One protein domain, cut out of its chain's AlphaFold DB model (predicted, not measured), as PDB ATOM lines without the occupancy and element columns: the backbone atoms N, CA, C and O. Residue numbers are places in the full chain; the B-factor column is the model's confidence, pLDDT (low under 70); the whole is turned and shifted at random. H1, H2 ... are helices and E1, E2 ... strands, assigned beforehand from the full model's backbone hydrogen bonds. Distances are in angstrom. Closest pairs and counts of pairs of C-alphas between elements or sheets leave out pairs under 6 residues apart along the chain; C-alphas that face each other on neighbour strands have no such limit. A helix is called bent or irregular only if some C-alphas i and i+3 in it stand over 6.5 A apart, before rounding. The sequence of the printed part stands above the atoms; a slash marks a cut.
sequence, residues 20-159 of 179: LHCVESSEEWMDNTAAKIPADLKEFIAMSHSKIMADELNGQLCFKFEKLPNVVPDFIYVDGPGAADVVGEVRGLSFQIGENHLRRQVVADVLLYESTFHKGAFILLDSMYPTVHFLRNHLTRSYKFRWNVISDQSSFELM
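This is residues 20 to 159 of the 179 residues of an uncharacterized protein of Hyphomicrobiales bacterium (UniProt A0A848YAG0). A four-stranded sheet, E5 E6 E8 E7, has the helix H4 laid along one face; near its edge strand E5 stands a small parallel pair of strands, E1 and E2, covered by H1. From E2 the chain turns into the hairpin of E3 and E4, and a long unnamed stretch, residues 79 to 109, loops out past this hairpin and back to H3. The printed part has 140 residues and is mixed, with four named helices and eight named strands in the order E1 H1 H2 E2 E3 E4 E5 H3 E6 H4 E7 E8. The largest sheet is mixed, parallel between E5 and E6 and antiparallel elsewhere. The whole is compact, with a radius of gyration of the C-alphas of 15.6 A and spans of 46 by 38 by 32 A.

In the largest sheet E5 is residues 75 to 78, E6 122 to 126, E8 153 to 158, 16.7 A long, and E7 143 to 148, 16.0 A long. H4 is residues 129 to 138, 14.4 A, and H3 residues 110 to 116. E1, residues 20 to 24, begins at C-alpha 20 (12.081, 28.471, -36.684); E2 is residues 45 to 49. H1 is residues 27 to 36, 14.4 A, and H2 residues 39 to 44. E3 is residues 52 to 57 and E4 60 to 65, 16.4 A. E8 ends at C-alpha 158 (-6.604, 27.317, -42.398).

N 76 and O 122 of E5 and E6 are 2.9 A apart, within hydrogen-bond range, as are N 123 and O 156 of E6 and E8, 2.9 A, and N 146 and O 155 of the hairpin E7 and E8, 3.0 A. H4 is on this sheet at a height of 9.6 A, over E8 and only just over E6, with 3 C-alphas falling on E6; it runs along the strands, at 7 degrees to E8 on the local plane. The closest C-alphas of H4 and E8 are those of Val 132 and Ser 154, 7.0 A. H3 only grazes the sheet. E1 and E5 are near each other, with 5 pairs of C-alphas within 10 A. E1, H1 H2, E2 is a strand-helix-strand unit, two parallel neighbour strands with helices between, and its crossover is right-handed; so is that of E5, H3, E6. In the split unit E6, H4, E7, also right-handed, E8 lies between the strands. N 22 and O 46 of E1 and E2 are 2.9 A apart. The closest C-alphas of H1 and E2 are those of Glu 27 and His 49, 6.2 A. E2 runs on into E3 at 84 degrees; in the hairpin E3 and E4, N 55 and O 62 are 2.8 A apart. Every O i to N i+4 pair is within range in H4, but 5 of 6 in H1, 0 of 2 in H2 and 1 of 3 in H3; O i to N i+3 pairs are 2 of 3 in H2 and 2 of 4 in H3. H3 is irregular, with C-alphas 112 and 115 7.2 A apart, and H2 only just, with C-alphas 40 and 43 6.9 A apart.

The C-alphas farthest apart, of Asp 40 and Arg 91, are 47.2 A apart. The printed part has no cut. The link from E5 to H3 is long, 31 residues. Mean pLDDT of the printed part is 95.0, and no printed residue is under 70.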
ATOM      1  N   LEU A  20      12.215  27.297 -35.831       96.81
ATOM      2  CA  LEU A  20      12.081  28.471 -36.684       96.81
ATOM      3  C   LEU A  20      12.982  28.297 -37.906       96.81
ATOM      4  O   LEU A  20      14.205  28.335 -37.787       96.81
ATOM      5  N   HIS A  21      12.380  28.157 -39.083       96.94
ATOM      6  CA  HIS A  21      13.112  28.178 -40.346       96.94
ATOM      7  C   HIS A  21      13.095  29.591 -40.931       96.94
ATOM      8  O   HIS A  21      12.026  30.153 -41.160       96.94
ATOM      9  N   CYS A  22      14.275  30.160 -41.164       96.00
ATOM     10  CA  CYS A  22      14.453  31.474 -41.775       96.00
ATOM     11  C   CYS A  22      15.120  31.302 -43.145       96.00
ATOM     12  O   CYS A  22      16.192  30.700 -43.247       96.00
ATOM     13  N   VAL A  23      14.461  31.793 -44.192       95.81
ATOM     14  CA  VAL A  23      14.974  31.777 -45.566       95.81
ATOM     15  C   VAL A  23      15.316  33.205 -45.946       95.81
ATOM     16  O   VAL A  23      14.450  34.074 -45.876       95.81
ATOM     17  N   GLU A  24      16.566  33.437 -46.318       95.12
ATOM     18  CA  GLU A  24      17.095  34.761 -46.627       95.12
ATOM     19  C   GLU A  24      17.671  34.784 -48.049       95.12
ATOM     20  O   GLU A  24      18.251  33.802 -48.514       95.12
ATOM     21  N   SER A  25      17.498  35.906 -48.740       94.81
ATOM     22  CA  SER A  25      18.029  36.178 -50.081       94.81
ATOM     23  C   SER A  25      19.415  36.830 -50.077       94.81
ATOM     24  O   SER A  25      20.130  36.749 -51.073       94.81
ATOM     25  N   SER A  26      19.813  37.450 -48.961       94.31
ATOM     26  CA  SER A  26      21.114  38.099 -48.781       94.31
ATOM     27  C   SER A  26      21.980  37.383 -47.742       94.31
ATOM     28  O   SER A  26      21.679  37.379 -46.547       94.31
ATOM     29  N   GLU A  27      23.112  36.822 -48.178       94.12
ATOM     30  CA  GLU A  27      24.086  36.194 -47.270       94.12
ATOM     31  C   GLU A  27      24.602  37.173 -46.201       94.12
ATOM     32  O   GLU A  27      24.721  36.801 -45.038       94.12
ATOM     33  N   GLU A  28      24.806  38.447 -46.553       95.06
ATOM     34  CA  GLU A  28      25.234  39.487 -45.607       95.06
ATOM     35  C   GLU A  28      24.223  39.671 -44.464       95.06
ATOM     36  O   GLU A  28      24.591  39.694 -43.284       95.06
ATOM     37  N   TRP A  29      22.930  39.775 -44.794       94.44
ATOM     38  CA  TRP A  29      21.879  39.922 -43.787       94.44
ATOM     39  C   TRP A  29      21.668  38.647 -42.978       94.44
ATOM     40  O   TRP A  29      21.408  38.735 -41.771       94.44
ATOM     41  N   MET A  30      21.844  37.481 -43.602       94.88
ATOM     42  CA  MET A  30      21.823  36.196 -42.913       94.88
ATOM     43  C   MET A  30      22.932  36.131 -41.855       94.88
ATOM     44  O   MET A  30      22.639  35.851 -40.692       94.88
ATOM     45  N   ASP A  31      24.171  36.469 -42.216       96.31
ATOM     46  CA  ASP A  31      25.328  36.439 -41.316       96.31
ATOM     47  C   ASP A  31      25.196  37.459 -40.179       96.31
ATOM     48  O   ASP A  31      25.390  37.137 -39.001       96.31
ATOM     49  N   ASN A  32      24.788  38.689 -40.503       96.81
ATOM     50  CA  ASN A  32      24.532  39.735 -39.513       96.81
ATOM     51  C   ASN A  32      23.425  39.337 -38.523       96.81
ATOM     52  O   ASN A  32      23.513  39.647 -37.331       96.81
ATOM     53  N   THR A  33      22.385  38.650 -38.996       95.50
ATOM     54  CA  THR A  33      21.313  38.135 -38.136       95.50
ATOM     55  C   THR A  33      21.822  36.983 -37.276       95.50
ATOM     56  O   THR A  33      21.640  37.013 -36.059       95.50
ATOM     57  N   ALA A  34      22.537  36.019 -37.861       95.88
ATOM     58  CA  ALA A  34      23.113  34.878 -37.154       95.88
ATOM     59  C   ALA A  34      24.053  35.300 -36.011       95.88
ATOM     60  O   ALA A  34      24.038  34.697 -34.932       95.88
ATOM     61  N   ALA A  35      24.825  36.371 -36.212       96.94
ATOM     62  CA  ALA A  35      25.709  36.941 -35.198       96.94
ATOM     63  C   ALA A  35      24.959  37.530 -33.986       96.94
ATOM     64  O   ALA A  35      25.511  37.573 -32.886       96.94
ATOM     65  N   LYS A  36      23.706  37.964 -34.166       96.75
ATOM     66  CA  LYS A  36      22.871  38.578 -33.118       96.75
ATOM     67  C   LYS A  36      22.001  37.573 -32.367       96.75
ATOM     68  O   LYS A  36      21.377  37.944 -31.375       96.75
ATOM     69  N   ILE A  37      21.945  36.319 -32.817       96.50
ATOM     70  CA  ILE A  37      21.153  35.271 -32.170       96.50
ATOM     71  C   ILE A  37      21.847  34.816 -30.869       96.50
ATOM     72  O   ILE A  37      22.982  34.323 -30.925       96.50
ATOM     73  N   PRO A  38      21.168  34.911 -29.706       96.38
ATOM     74  CA  PRO A  38      21.658  34.361 -28.442       96.38
ATOM     75  C   PRO A  38      21.977  32.867 -28.543       96.38
ATOM     76  O   PRO A  38      21.268  32.110 -29.206       96.38
ATOM     77  N   ALA A  39      23.046  32.429 -27.874       95.12
ATOM     78  CA  ALA A  39      23.545  31.057 -27.986       95.12
ATOM     79  C   ALA A  39      22.496  29.996 -27.606       95.12
ATOM     80  O   ALA A  39      22.416  28.964 -28.266       95.12
ATOM     81  N   ASP A  40      21.667  30.276 -26.602       94.19
ATOM     82  CA  ASP A  40      20.606  29.397 -26.100       94.19
ATOM     83  C   ASP A  40      19.374  29.313 -27.017       94.19
ATOM     84  O   ASP A  40      18.482  28.503 -26.779       94.19
ATOM     85  N   LEU A  41      19.308  30.145 -28.061       95.25
ATOM     86  CA  LEU A  41      18.235  30.111 -29.056       95.25
ATOM     87  C   LEU A  41      18.653  29.456 -30.369       95.25
ATOM     88  O   LEU A  41      17.785  29.135 -31.180       95.25
ATOM     89  N   LYS A  42      19.955  29.250 -30.595       93.88
ATOM     90  CA  LYS A  42      20.471  28.711 -31.863       93.88
ATOM     91  C   LYS A  42      19.926  27.322 -32.179       93.88
ATOM     92  O   LYS A  42      19.715  27.017 -33.344       93.88
ATOM     93  N   GLU A  43      19.655  26.505 -31.163       92.94
ATOM     94  CA  GLU A  43      19.092  25.163 -31.354       92.94
ATOM     95  C   GLU A  43      17.669  25.174 -31.941       92.94
ATOM     96  O   GLU A  43      17.276  24.204 -32.575       92.94
ATOM     97  N   PHE A  44      16.926  26.278 -31.790       95.25
ATOM     98  CA  PHE A  44      15.555  26.432 -32.288       95.25
ATOM     99  C   PHE A  44      15.484  27.145 -33.642       95.25
ATOM    100  O   PHE A  44      14.387  27.456 -34.105       95.25
ATOM    101  N   ILE A  45      16.621  27.487 -34.257       96.50
ATOM    102  CA  ILE A  45      16.665  28.307 -35.471       96.50
ATOM    103  C   ILE A  45      17.495  27.605 -36.543       96.50
ATOM    104  O   ILE A  45      18.674  27.325 -36.357       96.50
ATOM    105  N   ALA A  46      16.888  27.395 -37.707       96.38
ATOM    106  CA  ALA A  46      17.566  26.963 -38.919       96.38
ATOM    107  C   ALA A  46      17.525  28.102 -39.943       96.38
ATOM    108  O   ALA A  46      16.466  28.424 -40.481       96.38
ATOM    109  N   MET A  47      18.675  28.723 -40.202       96.38
ATOM    110  CA  MET A  47      18.816  29.749 -41.238       96.38
ATOM    111  C   MET A  47      19.317  29.124 -42.539       96.38
ATOM    112  O   MET A  47      20.160  28.226 -42.519       96.38
ATOM    113  N   SER A  48      18.804  29.599 -43.669       96.06
ATOM    114  CA  SER A  48      19.223  29.158 -44.997       96.06
ATOM    115  C   SER A  48      19.233  30.324 -45.973       96.06
ATOM    116  O   SER A  48      18.298  31.122 -45.990       96.06
ATOM    117  N   HIS A  49      20.269  30.383 -46.807       96.56
ATOM    118  CA  HIS A  49      20.321  31.289 -47.944       96.56
ATOM    119  C   HIS A  49      19.708  30.614 -49.178       96.56
ATOM    120  O   HIS A  49      20.020  29.459 -49.495       96.56
ATOM    121  N   SER A  50      18.851  31.341 -49.888       96.94
ATOM    122  CA  SER A  50      18.344  30.952 -51.197       96.94
ATOM    123  C   SER A  50      18.147  32.184 -52.064       96.94
ATOM    124  O   SER A  50      17.526  33.155 -51.642       96.94
ATOM    125  N   LYS A  51      18.569  32.101 -53.327       97.00
ATOM    126  CA  LYS A  51      18.212  33.117 -54.316       97.00
ATOM    127  C   LYS A  51      16.706  33.123 -54.534       97.00
ATOM    128  O   LYS A  51      16.040  32.098 -54.343       97.00
ATOM    129  N   ILE A  52      16.207  34.265 -54.983       96.81
ATOM    130  CA  ILE A  52      14.842  34.425 -55.462       96.81
ATOM    131  C   ILE A  52      14.833  34.648 -56.968       96.81
ATOM    132  O   ILE A  52      15.636  35.412 -57.499       96.81
ATOM    133  N   MET A  53      13.914  33.974 -57.651       97.94
ATOM    134  CA  MET A  53      13.806  33.975 -59.106       97.94
ATOM    135  C   MET A  53      12.444  34.513 -59.529       97.94
ATOM    136  O   MET A  53      11.424  34.161 -58.932       97.94
ATOM    137  N   ALA A  54      12.425  35.343 -60.573       98.06
ATOM    138  CA  ALA A  54      11.187  35.729 -61.238       98.06
ATOM    139  C   ALA A  54      10.505  34.484 -61.825       98.06
ATOM    140  O   ALA A  54      11.161  33.627 -62.418       98.06
ATOM    141  N   ASP A  55       9.188  34.390 -61.662       97.81
ATOM    142  CA  ASP A  55       8.395  33.235 -62.077       97.81
ATOM    143  C   ASP A  55       6.972  33.653 -62.493       97.81
ATOM    144  O   ASP A  55       6.522  34.779 -62.265       97.81
ATOM    145  N   GLU A  56       6.246  32.741 -63.128       97.44
ATOM    146  CA  GLU A  56       4.874  32.921 -63.588       97.44
ATOM    147  C   GLU A  56       3.975  31.846 -62.978       97.44
ATOM    148  O   GLU A  56       4.191  30.649 -63.163       97.44
ATOM    149  N   LEU A  57       2.908  32.264 -62.297       97.00
ATOM    150  CA  LEU A  57       1.855  31.353 -61.858       97.00
ATOM    151  C   LEU A  57       0.521  31.798 -62.445       97.00
ATOM    152  O   LEU A  57       0.093  32.930 -62.236       97.00
ATOM    153  N   ASN A  58      -0.139  30.906 -63.189       95.31
ATOM    154  CA  ASN A  58      -1.445  31.160 -63.810       95.31
ATOM    155  C   ASN A  58      -1.508  32.480 -64.605       95.31
ATOM    156  O   ASN A  58      -2.487  33.223 -64.516       95.31
ATOM    157  N   GLY A  59      -0.459  32.794 -65.371       95.94
ATOM    158  CA  GLY A  59      -0.405  34.028 -66.162       95.94
ATOM    159  C   GLY A  59       0.009  35.280 -65.384       95.94
ATOM    160  O   GLY A  59       0.016  36.366 -65.959       95.94
ATOM    161  N   GLN A  60       0.321  35.166 -64.091       96.88
ATOM    162  CA  GLN A  60       0.668  36.296 -63.229       96.88
ATOM    163  C   GLN A  60       2.148  36.250 -62.852       96.88
ATOM    164  O   GLN A  60       2.652  35.224 -62.394       96.88
ATOM    165  N   LEU A  61       2.832  37.382 -63.033       97.62
ATOM    166  CA  LEU A  61       4.222  37.564 -62.622       97.62
ATOM    167  C   LEU A  61       4.326  37.520 -61.091       97.62
ATOM    168  O   LEU A  61       3.632  38.258 -60.392       97.62
ATOM    169  N   CYS A  62       5.222  36.682 -60.590       97.50
ATOM    170  CA  CYS A  62       5.536  36.507 -59.178       97.50
ATOM    171  C   CYS A  62       7.029  36.196 -59.023       97.50
ATOM    172  O   CYS A  62       7.778  36.202 -60.000       97.50
ATOM    173  N   PHE A  63       7.480  35.937 -57.804       97.44
ATOM    174  CA  PHE A  63       8.788  35.337 -57.576       97.44
ATOM    175  C   PHE A  63       8.712  34.272 -56.487       97.44
ATOM    176  O   PHE A  63       7.747  34.215 -55.711       97.44
ATOM    177  N   LYS A  64       9.733  33.418 -56.468       97.06
ATOM    178  CA  LYS A  64       9.889  32.315 -55.517       97.06
ATOM    179  C   LYS A  64      11.344  32.165 -55.113       97.06
ATOM    180  O   LYS A  64      12.236  32.503 -55.892       97.06
ATOM    181  N   PHE A  65      11.583  31.604 -53.939       97.38
ATOM    182  CA  PHE A  65      12.904  31.103 -53.586       97.38
ATOM    183  C   PHE A  65      13.247  29.863 -54.424       97.38
ATOM    184  O   PHE A  65      12.402  29.001 -54.658       97.38
ATOM    185  N   GLU A  66      14.507  29.731 -54.848       97.00
ATOM    186  CA  GLU A  66      14.994  28.502 -55.494       97.00
ATOM    187  C   GLU A  66      14.918  27.287 -54.561       97.00
ATOM    188  O   GLU A  66      14.721  26.155 -55.010       97.00
ATOM    189  N   LYS A  67      15.114  27.505 -53.257       97.00
ATOM    190  CA  LYS A  67      15.111  26.472 -52.227       97.00
ATOM    191  C   LYS A  67      14.258  26.910 -51.051       97.00
ATOM    192  O   LYS A  67      14.439  27.986 -50.492       97.00
ATOM    193  N   LEU A  68      13.380  26.007 -50.637       96.75
ATOM    194  CA  LEU A  68      12.542  26.153 -49.459       96.75
ATOM    195  C   LEU A  68      12.892  25.072 -48.421       96.75
ATOM    196  O   LEU A  68      13.326  23.979 -48.798       96.75
ATOM    197  N   PRO A  69      12.707  25.347 -47.120       96.69
ATOM    198  CA  PRO A  69      12.822  24.345 -46.072       96.69
ATOM    199  C   PRO A  69      11.909  23.144 -46.332       96.69
ATOM    200  O   PRO A  69      10.722  23.286 -46.607       96.69
ATOM    201  N   ASN A  70      12.453  21.935 -46.202       95.81
ATOM    202  CA  ASN A  70      11.675  20.707 -46.352       95.81
ATOM    203  C   ASN A  70      10.900  20.390 -45.060       95.81
ATOM    204  O   ASN A  70      11.285  19.504 -44.296       95.81
ATOM    205  N   VAL A  71       9.848  21.163 -44.794       95.19
ATOM    206  CA  VAL A  71       9.005  21.068 -43.594       95.19
ATOM    207  C   VAL A  71       7.528  21.231 -43.945       95.19
ATOM    208  O   VAL A  71       7.184  21.725 -45.016       95.19
ATOM    209  N   VAL A  72       6.647  20.852 -43.018       95.31
ATOM    210  CA  VAL A  72       5.225  21.220 -43.057       95.31
ATOM    211  C   VAL A  72       5.022  22.309 -42.006       95.31
ATOM    212  O   VAL A  72       4.937  21.977 -40.824       95.31
ATOM    213  N   PRO A  73       5.025  23.600 -42.377       95.81
ATOM    214  CA  PRO A  73       4.993  24.658 -41.383       95.81
ATOM    215  C   PRO A  73       3.567  24.853 -40.855       95.81
ATOM    216  O   PRO A  73       2.612  24.974 -41.622       95.81
ATOM    217  N   ASP A  74       3.433  24.935 -39.532       94.94
ATOM    218  CA  ASP A  74       2.179  25.329 -38.879       94.94
ATOM    219  C   ASP A  74       2.009  26.858 -38.849       94.94
ATOM    220  O   ASP A  74       0.906  27.374 -38.679       94.94
ATOM    221  N   PHE A  75       3.100  27.603 -39.039       97.12
ATOM    222  CA  PHE A  75       3.100  29.057 -39.070       97.12
ATOM    223  C   PHE A  75       4.102  29.579 -40.109       97.12
ATOM    224  O   PHE A  75       5.248  29.132 -40.145       97.12
ATOM    225  N   ILE A  76       3.680  30.543 -40.931       97.31
ATOM    226  CA  ILE A  76       4.523  31.241 -41.910       97.31
ATOM    227  C   ILE A  76       4.399  32.748 -41.681       97.31
ATOM    228  O   ILE A  76       3.291  33.282 -41.676       97.31
ATOM    229  N   TYR A  77       5.534  33.435 -41.552       96.75
ATOM    230  CA  TYR A  77       5.613  34.896 -41.593       96.75
ATOM    231  C   TYR A  77       6.265  35.333 -42.900       96.75
ATOM    232  O   TYR A  77       7.338  34.839 -43.241       96.75
ATOM    233  N   VAL A  78       5.602  36.225 -43.633       94.62
ATOM    234  CA  VAL A  78       6.088  36.778 -44.900       94.62
ATOM    235  C   VAL A  78       6.385  38.264 -44.695       94.62
ATOM    236  O   VAL A  78       5.459  39.051 -44.481       94.62
ATOM    237  N   ASP A  79       7.669  38.614 -44.748       89.12
ATOM    238  CA  ASP A  79       8.212  39.961 -44.483       89.12
ATOM    239  C   ASP A  79       9.353  40.313 -45.460       89.12
ATOM    240  O   ASP A  79      10.377  40.895 -45.122       89.12
ATOM    241  N   GLY A  80       9.215  39.860 -46.703       80.25
ATOM    242  CA  GLY A  80      10.249  39.953 -47.733       80.25
ATOM    243  C   GLY A  80      10.342  38.665 -48.549       80.25
ATOM    244  O   GLY A  80       9.457  37.807 -48.441       80.25
ATOM    245  N   PRO A  81      11.399  38.498 -49.361       83.00
ATOM    246  CA  PRO A  81      12.491  39.443 -49.632       83.00
ATOM    247  C   PRO A  81      12.099  40.599 -50.570       83.00
ATOM    248  O   PRO A  81      10.967  40.695 -51.060       83.00
ATOM    249  N   GLY A  82      13.039  41.520 -50.793       89.06
ATOM    250  CA  GLY A  82      12.845  42.707 -51.614       89.06
ATOM    251  C   GLY A  82      12.744  42.400 -53.109       89.06
ATOM    252  O   GLY A  82      13.370  41.486 -53.628       89.06
ATOM    253  N   ALA A  83      12.008  43.232 -53.855       92.06
ATOM    254  CA  ALA A  83      11.949  43.123 -55.318       92.06
ATOM    255  C   ALA A  83      13.308  43.388 -55.998       92.06
ATOM    256  O   ALA A  83      13.498  42.990 -57.143       92.06
ATOM    257  N   ALA A  84      14.238  44.058 -55.308       93.44
ATOM    258  CA  ALA A  84      15.590  44.312 -55.796       93.44
ATOM    259  C   ALA A  84      16.431  43.031 -55.895       93.44
ATOM    260  O   ALA A  84      17.278  42.946 -56.781       93.44
ATOM    261  N   ASP A  85      16.148  42.032 -55.059       94.00
ATOM    262  CA  ASP A  85      16.933  40.798 -54.969       94.00
ATOM    263  C   ASP A  85      16.494  39.744 -56.004       94.00
ATOM    264  O   ASP A  85      17.142  38.712 -56.167       94.00
ATOM    265  N   VAL A  86      15.386  39.991 -56.719       96.19
ATOM    266  CA  VAL A  86      14.773  39.025 -57.643       96.19
ATOM    267  C   VAL A  86      15.616  38.872 -58.902       96.19
ATOM    268  O   VAL A  86      15.827  39.826 -59.641       96.19
ATOM    269  N   VAL A  87      16.049  37.655 -59.206       96.81
ATOM    270  CA  VAL A  87      16.871  37.375 -60.386       96.81
ATOM    271  C   VAL A  87      16.007  36.887 -61.551       96.81
ATOM    272  O   VAL A  87      15.105  36.065 -61.388       96.81
ATOM    273  N   GLY A  88      16.330  37.348 -62.759       96.69
ATOM    274  CA  GLY A  88      15.724  36.875 -64.003       96.69
ATOM    275  C   GLY A  88      14.472  37.640 -64.431       96.69
ATOM    276  O   GLY A  88      14.130  38.696 -63.899       96.69
ATOM    277  N   GLU A  89      13.805  37.103 -65.448       97.31
ATOM    278  CA  GLU A  89      12.637  37.713 -66.074       97.31
ATOM    279  C   GLU A  89      11.658  36.654 -66.583       97.31
ATOM    280  O   GLU A  89      12.038  35.530 -66.911       97.31
ATOM    281  N   VAL A  90      10.396  37.048 -66.719       97.75
ATOM    282  CA  VAL A  90       9.367  36.256 -67.393       97.75
ATOM    283  C   VAL A  90       8.932  37.009 -68.638       97.75
ATOM    284  O   VAL A  90       8.302  38.060 -68.539       97.75
ATOM    285  N   ARG A  91       9.253  36.473 -69.822       96.62
ATOM    286  CA  ARG A  91       8.879  37.072 -71.121       96.62
ATOM    287  C   ARG A  91       9.293  38.554 -71.224       96.62
ATOM    288  O   ARG A  91       8.507  39.385 -71.674       96.62
ATOM    289  N   GLY A  92      10.503  38.884 -70.767       95.94
ATOM    290  CA  GLY A  92      11.020  40.257 -70.733       95.94
ATOM    291  C   GLY A  92      10.532  41.116 -69.558       95.94
ATOM    292  O   GLY A  92      10.801  42.316 -69.526       95.94
ATOM    293  N   LEU A  93       9.782  40.554 -68.602       95.94
ATOM    294  CA  LEU A  93       9.347  41.255 -67.392       95.94
ATOM    295  C   LEU A  93      10.226  40.872 -66.194       95.94
ATOM    296  O   LEU A  93      10.097  39.775 -65.653       95.94
ATOM    297  N   SER A  94      11.070  41.801 -65.752       96.12
ATOM    298  CA  SER A  94      11.854  41.734 -64.510       96.12
ATOM    299  C   SER A  94      11.163  42.475 -63.359       96.12
ATOM    300  O   SER A  94      10.252  43.285 -63.580       96.12
ATOM    301  N   PHE A  95      11.613  42.247 -62.122       96.00
ATOM    302  CA  PHE A  95      11.178  43.027 -60.954       96.00
ATOM    303  C   PHE A  95      11.939  44.350 -60.794       96.00
ATOM    304  O   PHE A  95      11.410  45.274 -60.177       96.00
ATOM    305  N   GLN A  96      13.113  44.483 -61.412       95.56
ATOM    306  CA  GLN A  96      13.866  45.729 -61.544       95.56
ATOM    307  C   GLN A  96      13.528  46.393 -62.884       95.56
ATOM    308  O   GLN A  96      13.908  45.908 -63.950       95.56
ATOM    309  N   ILE A  97      12.786  47.496 -62.839       93.25
ATOM    310  CA  ILE A  97      12.403  48.300 -63.999       93.25
ATOM    311  C   ILE A  97      13.393  49.465 -64.129       93.25
ATOM    312  O   ILE A  97      13.287  50.474 -63.435       93.25
ATOM    313  N   GLY A  98      14.343  49.354 -65.055       85.81
ATOM    314  CA  GLY A  98      15.378  50.378 -65.227       85.81
ATOM    315  C   GLY A  98      16.242  50.552 -63.972       85.81
ATOM    316  O   GLY A  98      16.358  49.640 -63.160       85.81
ATOM    317  N   GLU A  99      16.860  51.723 -63.817       79.06
ATOM    318  CA  GLU A  99      17.895  51.926 -62.790       79.06
ATOM    319  C   GLU A  99      17.351  52.076 -61.361       79.06
ATOM    320  O   GLU A  99      18.034  51.691 -60.423       79.06
ATOM    321  N   ASN A 100      16.138  52.616 -61.173       83.62
ATOM    322  CA  ASN A 100      15.640  53.016 -59.844       83.62
ATOM    323  C   ASN A 100      14.148  52.729 -59.610       83.62
ATOM    324  O   ASN A 100      13.520  53.350 -58.750       83.62
ATOM    325  N   HIS A 101      13.536  51.830 -60.383       91.62
ATOM    326  CA  HIS A 101      12.126  51.495 -60.203       91.62
ATOM    327  C   HIS A 101      11.955  49.999 -59.955       91.62
ATOM    328  O   HIS A 101      12.468  49.170 -60.697       91.62
ATOM    329  N   LEU A 102      11.227  49.645 -58.898       94.44
ATOM    330  CA  LEU A 102      10.958  48.257 -58.534       94.44
ATOM    331  C   LEU A 102       9.478  47.945 -58.725       94.44
ATOM    332  O   LEU A 102       8.603  48.743 -58.370       94.44
ATOM    333  N   ARG A 103       9.184  46.753 -59.243       94.06
ATOM    334  CA  ARG A 103       7.835  46.190 -59.170       94.06
ATOM    335  C   ARG A 103       7.485  45.896 -57.721       94.06
ATOM    336  O   ARG A 103       8.344  45.628 -56.884       94.06
ATOM    337  N   ARG A 104       6.187  45.906 -57.430       93.31
ATOM    338  CA  ARG A 104       5.705  45.466 -56.124       93.31
ATOM    339  C   ARG A 104       5.943  43.968 -55.939       93.31
ATOM    340  O   ARG A 104       5.862  43.210 -56.900       93.31
ATOM    341  N   GLN A 105       6.184  43.564 -54.697       93.75
ATOM    342  CA  GLN A 105       6.490  42.182 -54.340       93.75
ATOM    343  C   GLN A 105       5.247  41.287 -54.440       93.75
ATOM    344  O   GLN A 105       4.190  41.612 -53.886       93.75
ATOM    345  N   VAL A 106       5.391  40.153 -55.127       96.06
ATOM    346  CA  VAL A 106       4.363  39.113 -55.255       96.06
ATOM    347  C   VAL A 106       5.025  37.763 -54.981       96.06
ATOM    348  O   VAL A 106       5.592  37.151 -55.884       96.06
ATOM    349  N   VAL A 107       4.976  37.333 -53.720       96.06
ATOM    350  CA  VAL A 107       5.597  36.088 -53.241       96.06
ATOM    351  C   VAL A 107       4.648  34.914 -53.470       96.06
ATOM    352  O   VAL A 107       3.500  34.947 -53.022       96.06
ATOM    353  N   ALA A 108       5.119  33.862 -54.140       96.75
ATOM    354  CA  ALA A 108       4.297  32.689 -54.449       96.75
ATOM    355  C   ALA A 108       4.638  31.436 -53.621       96.75
ATOM    356  O   ALA A 108       3.902  30.451 -53.697       96.75
ATOM    357  N   ASP A 109       5.702  31.459 -52.811       96.56
ATOM    358  CA  ASP A 109       6.228  30.280 -52.101       96.56
ATOM    359  C   ASP A 109       5.204  29.584 -51.194       96.56
ATOM    360  O   ASP A 109       5.157  28.356 -51.134       96.56
ATOM    361  N   VAL A 110       4.328  30.352 -50.534       96.81
ATOM    362  CA  VAL A 110       3.278  29.823 -49.641       96.81
ATOM    363  C   VAL A 110       2.403  28.777 -50.340       96.81
ATOM    364  O   VAL A 110       1.982  27.801 -49.717       96.81
ATOM    365  N   LEU A 111       2.154  28.949 -51.640       96.75
ATOM    366  CA  LEU A 111       1.283  28.069 -52.418       96.75
ATOM    367  C   LEU A 111       1.868  26.658 -52.584       96.75
ATOM    368  O   LEU A 111       1.107  25.704 -52.721       96.75
ATOM    369  N   LEU A 112       3.195  26.495 -52.521       95.38
ATOM    370  CA  LEU A 112       3.828  25.174 -52.591       95.38
ATOM    371  C   LEU A 112       3.539  24.328 -51.343       95.38
ATOM    372  O   LEU A 112       3.393  23.111 -51.447       95.38
ATOM    373  N   TYR A 113       3.398  24.961 -50.178       96.38
ATOM    374  CA  TYR A 113       3.119  24.254 -48.929       96.38
ATOM    375  C   TYR A 113       1.636  23.909 -48.729       96.38
ATOM    376  O   TYR A 113       1.334  22.961 -47.996       96.38
ATOM    377  N   GLU A 114       0.711  24.626 -49.386       94.94
ATOM    378  CA  GLU A 114      -0.743  24.569 -49.133       94.94
ATOM    379  C   GLU A 114      -1.302  23.137 -49.051       94.94
ATOM    380  O   GLU A 114      -2.093  22.810 -48.154       94.94
ATOM    381  N   SER A 115      -0.863  22.272 -49.968       92.25
ATOM    382  CA  SER A 115      -1.336  20.887 -50.093       92.25
ATOM    383  C   SER A 115      -1.044  20.008 -48.869       92.25
ATOM    384  O   SER A 115      -1.727  19.005 -48.658       92.25
ATOM    385  N   THR A 116      -0.068  20.394 -48.044       93.94
ATOM    386  CA  THR A 116       0.405  19.611 -46.891       93.94
ATOM    387  C   THR A 116       0.037  20.216 -45.540       93.94
ATOM    388  O   THR A 116       0.180  19.538 -44.526       93.94
ATOM    389  N   PHE A 117      -0.487  21.447 -45.498       93.88
ATOM    390  CA  PHE A 117      -0.814  22.110 -44.236       93.88
ATOM    391  C   PHE A 117      -1.801  21.321 -43.370       93.88
ATOM    392  O   PHE A 117      -2.840  20.827 -43.837       93.88
ATOM    393  N   HIS A 118      -1.522  21.304 -42.070       92.75
ATOM    394  CA  HIS A 118      -2.465  20.871 -41.049       92.75
ATOM    395  C   HIS A 118      -3.508  21.955 -40.762       92.75
ATOM    396  O   HIS A 118      -3.296  23.140 -41.011       92.75
ATOM    397  N   LYS A 119      -4.657  21.553 -40.205       93.81
ATOM    398  CA  LYS A 119      -5.660  22.514 -39.728       93.81
ATOM    399  C   LYS A 119      -5.031  23.475 -38.728       93.81
ATOM    400  O   LYS A 119      -4.326  23.028 -37.831       93.81
ATOM    401  N   GLY A 120      -5.380  24.750 -38.834       95.25
ATOM    402  CA  GLY A 120      -4.832  25.789 -37.975       95.25
ATOM    403  C   GLY A 120      -3.504  26.346 -38.474       95.25
ATOM    404  O   GLY A 120      -3.003  27.271 -37.845       95.25
ATOM    405  N   ALA A 121      -2.970  25.850 -39.604       97.00
ATOM    406  CA  ALA A 121      -1.835  26.489 -40.255       97.00
ATOM    407  C   ALA A 121      -2.130  27.977 -40.478       97.00
ATOM    408  O   ALA A 121      -3.205  28.342 -40.974       97.00
ATOM    409  N   PHE A 122      -1.185  28.820 -40.080       97.94
ATOM    410  CA  PHE A 122      -1.383  30.257 -39.989       97.94
ATOM    411  C   PHE A 122      -0.343  31.004 -40.816       97.94
ATOM    412  O   PHE A 122       0.858  30.861 -40.606       97.94
ATOM    413  N   ILE A 123      -0.802  31.824 -41.754       97.94
ATOM    414  CA  ILE A 123       0.058  32.668 -42.586       97.94
ATOM    415  C   ILE A 123      -0.161  34.113 -42.148       97.94
ATOM    416  O   ILE A 123      -1.302  34.577 -42.127       97.94
ATOM    417  N   LEU A 124       0.916  34.821 -41.821       97.62
ATOM    418  CA  LEU A 124       0.922  36.232 -41.448       97.62
ATOM    419  C   LEU A 124       1.798  37.010 -42.431       97.62
ATOM    420  O   LEU A 124       2.933  36.622 -42.682       97.62
ATOM    421  N   LEU A 125       1.274  38.105 -42.972       96.44
ATOM    422  CA  LEU A 125       1.995  39.002 -43.872       96.44
ATOM    423  C   LEU A 125       2.004  40.412 -43.289       96.44
ATOM    424  O   LEU A 125       0.952  40.886 -42.841       96.44
ATOM    425  N   ASP A 126       3.157  41.073 -43.351       89.75
ATOM    426  CA  ASP A 126       3.342  42.449 -42.883       89.75
ATOM    427  C   ASP A 126       3.469  43.413 -44.068       89.75
ATOM    428  O   ASP A 126       4.399  43.315 -44.861       89.75
ATOM    429  N   SER A 127       2.507  44.320 -44.257       86.31
ATOM    430  CA  SER A 127       2.508  45.341 -45.324       86.31
ATOM    431  C   SER A 127       2.590  44.853 -46.797       86.31
ATOM    432  O   SER A 127       2.773  45.642 -47.726       86.31
ATOM    433  N   MET A 128       2.365  43.562 -47.080       88.00
ATOM    434  CA  MET A 128       2.507  42.981 -48.433       88.00
ATOM    435  C   MET A 128       1.198  42.903 -49.245       88.00
ATOM    436  O   MET A 128       0.846  41.841 -49.767       88.00
ATOM    437  N   TYR A 129       0.457  44.008 -49.392       92.38
ATOM    438  CA  TYR A 129      -0.878  44.007 -50.033       92.38
ATOM    439  C   TYR A 129      -0.973  43.244 -51.381       92.38
ATOM    440  O   TYR A 129      -1.914  42.464 -51.553       92.38
ATOM    441  N   PRO A 130      -0.037  43.389 -52.342       94.81
ATOM    442  CA  PRO A 130      -0.103  42.649 -53.609       94.81
ATOM    443  C   PRO A 130       0.052  41.138 -53.427       94.81
ATOM    444  O   PRO A 130      -0.669  40.376 -54.065       94.81
ATOM    445  N   THR A 131       0.924  40.706 -52.512       96.62
ATOM    446  CA  THR A 131       1.064  39.291 -52.141       96.62
ATOM    447  C   THR A 131      -0.200  38.793 -51.440       96.62
ATOM    448  O   THR A 131      -0.703  37.728 -51.780       96.62
ATOM    449  N   VAL A 132      -0.797  39.581 -50.539       96.44
ATOM    450  CA  VAL A 132      -2.084  39.241 -49.905       96.44
ATOM    451  C   VAL A 132      -3.171  39.024 -50.958       96.44
ATOM    452  O   VAL A 132      -3.883  38.021 -50.915       96.44
ATOM    453  N   HIS A 133      -3.296  39.940 -51.919       95.94
ATOM    454  CA  HIS A 133      -4.270  39.817 -53.000       95.94
ATOM    455  C   HIS A 133      -3.998  38.588 -53.878       95.94
ATOM    456  O   HIS A 133      -4.921  37.837 -54.190       95.94
ATOM    457  N   PHE A 134      -2.733  38.351 -54.224       97.44
ATOM    458  CA  PHE A 134      -2.309  37.187 -54.992       97.44
ATOM    459  C   PHE A 134      -2.668  35.877 -54.281       97.44
ATOM    460  O   PHE A 134      -3.325  35.025 -54.878       97.44
ATOM    461  N   LEU A 135      -2.341  35.742 -52.992       97.44
ATOM    462  CA  LEU A 135      -2.665  34.555 -52.199       97.44
ATOM    463  C   LEU A 135      -4.175  34.349 -52.052       97.44
ATOM    464  O   LEU A 135      -4.639  33.221 -52.189       97.44
ATOM    465  N   ARG A 136      -4.973  35.413 -51.861       96.69
ATOM    466  CA  ARG A 136      -6.447  35.302 -51.812       96.69
ATOM    467  C   ARG A 136      -7.054  34.678 -53.067       96.69
ATOM    468  O   ARG A 136      -8.115  34.072 -52.965       96.69
ATOM    469  N   ASN A 137      -6.413  34.857 -54.220       96.94
ATOM    470  CA  ASN A 137      -6.900  34.350 -55.501       96.94
ATOM    471  C   ASN A 137      -6.353  32.955 -55.847       96.94
ATOM    472  O   ASN A 137      -6.876  32.326 -56.763       96.94
ATOM    473  N   HIS A 138      -5.306  32.490 -55.157       97.38
ATOM    474  CA  HIS A 138      -4.599  31.249 -55.495       97.38
ATOM    475  C   HIS A 138      -4.667  30.172 -54.417       97.38
ATOM    476  O   HIS A 138      -4.551  29.000 -54.758       97.38
ATOM    477  N   LEU A 139      -4.865  30.540 -53.150       96.56
ATOM    478  CA  LEU A 139      -5.164  29.568 -52.107       96.56
ATOM    479  C   LEU A 139      -6.522  28.927 -52.405       96.56
ATOM    480  O   LEU A 139      -7.530  29.609 -52.599       96.56
ATOM    481  N   THR A 140      -6.526  27.605 -52.466       95.06
ATOM    482  CA  THR A 140      -7.668  26.785 -52.880       95.06
ATOM    483  C   THR A 140      -8.449  26.213 -51.699       95.06
ATOM    484  O   THR A 140      -9.617  25.846 -51.850       95.06
ATOM    485  N   ARG A 141      -7.824  26.138 -50.521       94.38
ATOM    486  CA  ARG A 141      -8.414  25.578 -49.298       94.38
ATOM    487  C   ARG A 141      -9.251  26.612 -48.533       94.38
ATOM    488  O   ARG A 141      -9.249  27.806 -48.830       94.38
ATOM    489  N   SER A 142     -10.003  26.167 -47.524       94.81
ATOM    490  CA  SER A 142     -10.843  27.062 -46.717       94.81
ATOM    491  C   SER A 142     -10.036  27.838 -45.668       94.81
ATOM    492  O   SER A 142      -9.690  27.301 -44.614       94.81
ATOM    493  N   TYR A 143      -9.788  29.125 -45.932       97.00
ATOM    494  CA  TYR A 143      -9.102  30.033 -45.009       97.00
ATOM    495  C   TYR A 143     -10.035  31.071 -44.393       97.00
ATOM    496  O   TYR A 143     -10.889  31.663 -45.055       97.00
ATOM    497  N   LYS A 144      -9.794  31.378 -43.122       97.75
ATOM    498  CA  LYS A 144     -10.311  32.570 -42.467       97.75
ATOM    499  C   LYS A 144      -9.317  33.708 -42.653       97.75
ATOM    500  O   LYS A 144      -8.239  33.707 -42.066       97.75
ATOM    501  N   PHE A 145      -9.707  34.680 -43.468       97.62
ATOM    502  CA  PHE A 145      -8.916  35.876 -43.737       97.62
ATOM    503  C   PHE A 145      -9.213  36.989 -42.725       97.62
ATOM    504  O   PHE A 145     -10.377  37.248 -42.401       97.62
ATOM    505  N   ARG A 146      -8.174  37.687 -42.259       97.00
ATOM    506  CA  ARG A 146      -8.303  38.919 -41.466       97.00
ATOM    507  C   ARG A 146      -7.286  39.951 -41.929       97.00
ATOM    508  O   ARG A 146      -6.137  39.606 -42.173       97.00
ATOM    509  N   TRP A 147      -7.699  41.211 -41.955       95.88
ATOM    510  CA  TRP A 147      -6.815  42.353 -42.165       95.88
ATOM    511  C   TRP A 147      -6.947  43.304 -40.981       95.88
ATOM    512  O   TRP A 147      -8.056  43.701 -40.618       95.88
ATOM    513  N   ASN A 148      -5.820  43.620 -40.355       93.31
ATOM    514  CA  ASN A 148      -5.718  44.630 -39.320       93.31
ATOM    515  C   ASN A 148      -5.179  45.914 -39.948       93.31
ATOM    516  O   ASN A 148      -4.000  46.010 -40.259       93.31
ATOM    517  N   VAL A 149      -6.057  46.902 -40.104       88.50
ATOM    518  CA  VAL A 149      -5.721  48.195 -40.715       88.50
ATOM    519  C   VAL A 149      -4.727  48.989 -39.863       88.50
ATOM    520  O   VAL A 149      -3.929  49.739 -40.408       88.50
ATOM    521  N   ILE A 150      -4.757  48.833 -38.533       90.00
ATOM    522  CA  ILE A 150      -3.908  49.618 -37.623       90.00
ATOM    523  C   ILE A 150      -2.451  49.166 -37.721       90.00
ATOM    524  O   ILE A 150      -1.557  50.004 -37.735       90.00
ATOM    525  N   SER A 151      -2.218  47.853 -37.780       87.31
ATOM    526  CA  SER A 151      -0.872  47.285 -37.898       87.31
ATOM    527  C   SER A 151      -0.459  46.968 -39.334       87.31
ATOM    528  O   SER A 151       0.619  46.434 -39.526       87.31
ATOM    529  N   ASP A 152      -1.317  47.249 -40.319       91.00
ATOM    530  CA  ASP A 152      -1.174  46.848 -41.728       91.00
ATOM    531  C   ASP A 152      -0.795  45.368 -41.943       91.00
ATOM    532  O   ASP A 152      -0.057  44.987 -42.851       91.00
ATOM    533  N   GLN A 153      -1.346  44.500 -41.095       94.69
ATOM    534  CA  GLN A 153      -1.074  43.065 -41.124       94.69
ATOM    535  C   GLN A 153      -2.261  42.293 -41.672       94.69
ATOM    536  O   GLN A 153      -3.417  42.530 -41.309       94.69
ATOM    537  N   SER A 154      -1.974  41.308 -42.510       96.94
ATOM    538  CA  SER A 154      -2.972  40.392 -43.056       96.94
ATOM    539  C   SER A 154      -2.671  38.966 -42.632       96.94
ATOM    540  O   SER A 154      -1.514  38.561 -42.583       96.94
ATOM    541  N   SER A 155      -3.710  38.187 -42.347       97.69
ATOM    542  CA  SER A 155      -3.560  36.792 -41.939       97.69
ATOM    543  C   SER A 155      -4.552  35.858 -42.613       97.69
ATOM    544  O   SER A 155      -5.679  36.247 -42.939       97.69
ATOM    545  N   PHE A 156      -4.115  34.614 -42.780       98.19
ATOM    546  CA  PHE A 156      -4.900  33.490 -43.265       98.19
ATOM    547  C   PHE A 156      -4.763  32.334 -42.277       98.19
ATOM    548  O   PHE A 156      -3.669  31.819 -42.070       98.19
ATOM    549  N   GLU A 157      -5.876  31.912 -41.685       98.06
ATOM    550  CA  GLU A 157      -5.938  30.743 -40.803       98.06
ATOM    551  C   GLU A 157      -6.674  29.611 -41.527       98.06
ATOM    552  O   GLU A 157      -7.828  29.777 -41.930       98.06
ATOM    553  N   LEU A 158      -6.014  28.470 -41.724       96.69
ATOM    554  CA  LEU A 158      -6.604  27.317 -42.398       96.69
ATOM    555  C   LEU A 158      -7.666  26.653 -41.508       96.69
ATOM    556  O   LEU A 158      -7.357  26.077 -40.464       96.69
ATOM    557  N   MET A 159      -8.925  26.692 -41.941       94.81
ATOM    558  CA  MET A 159     -10.075  26.244 -41.144       94.81
ATOM    559  C   MET A 159     -10.394  24.759 -41.316       94.81
ATOM    560  O   MET A 159     -10.997  24.136 -40.436       94.81
TER     561      MET A 159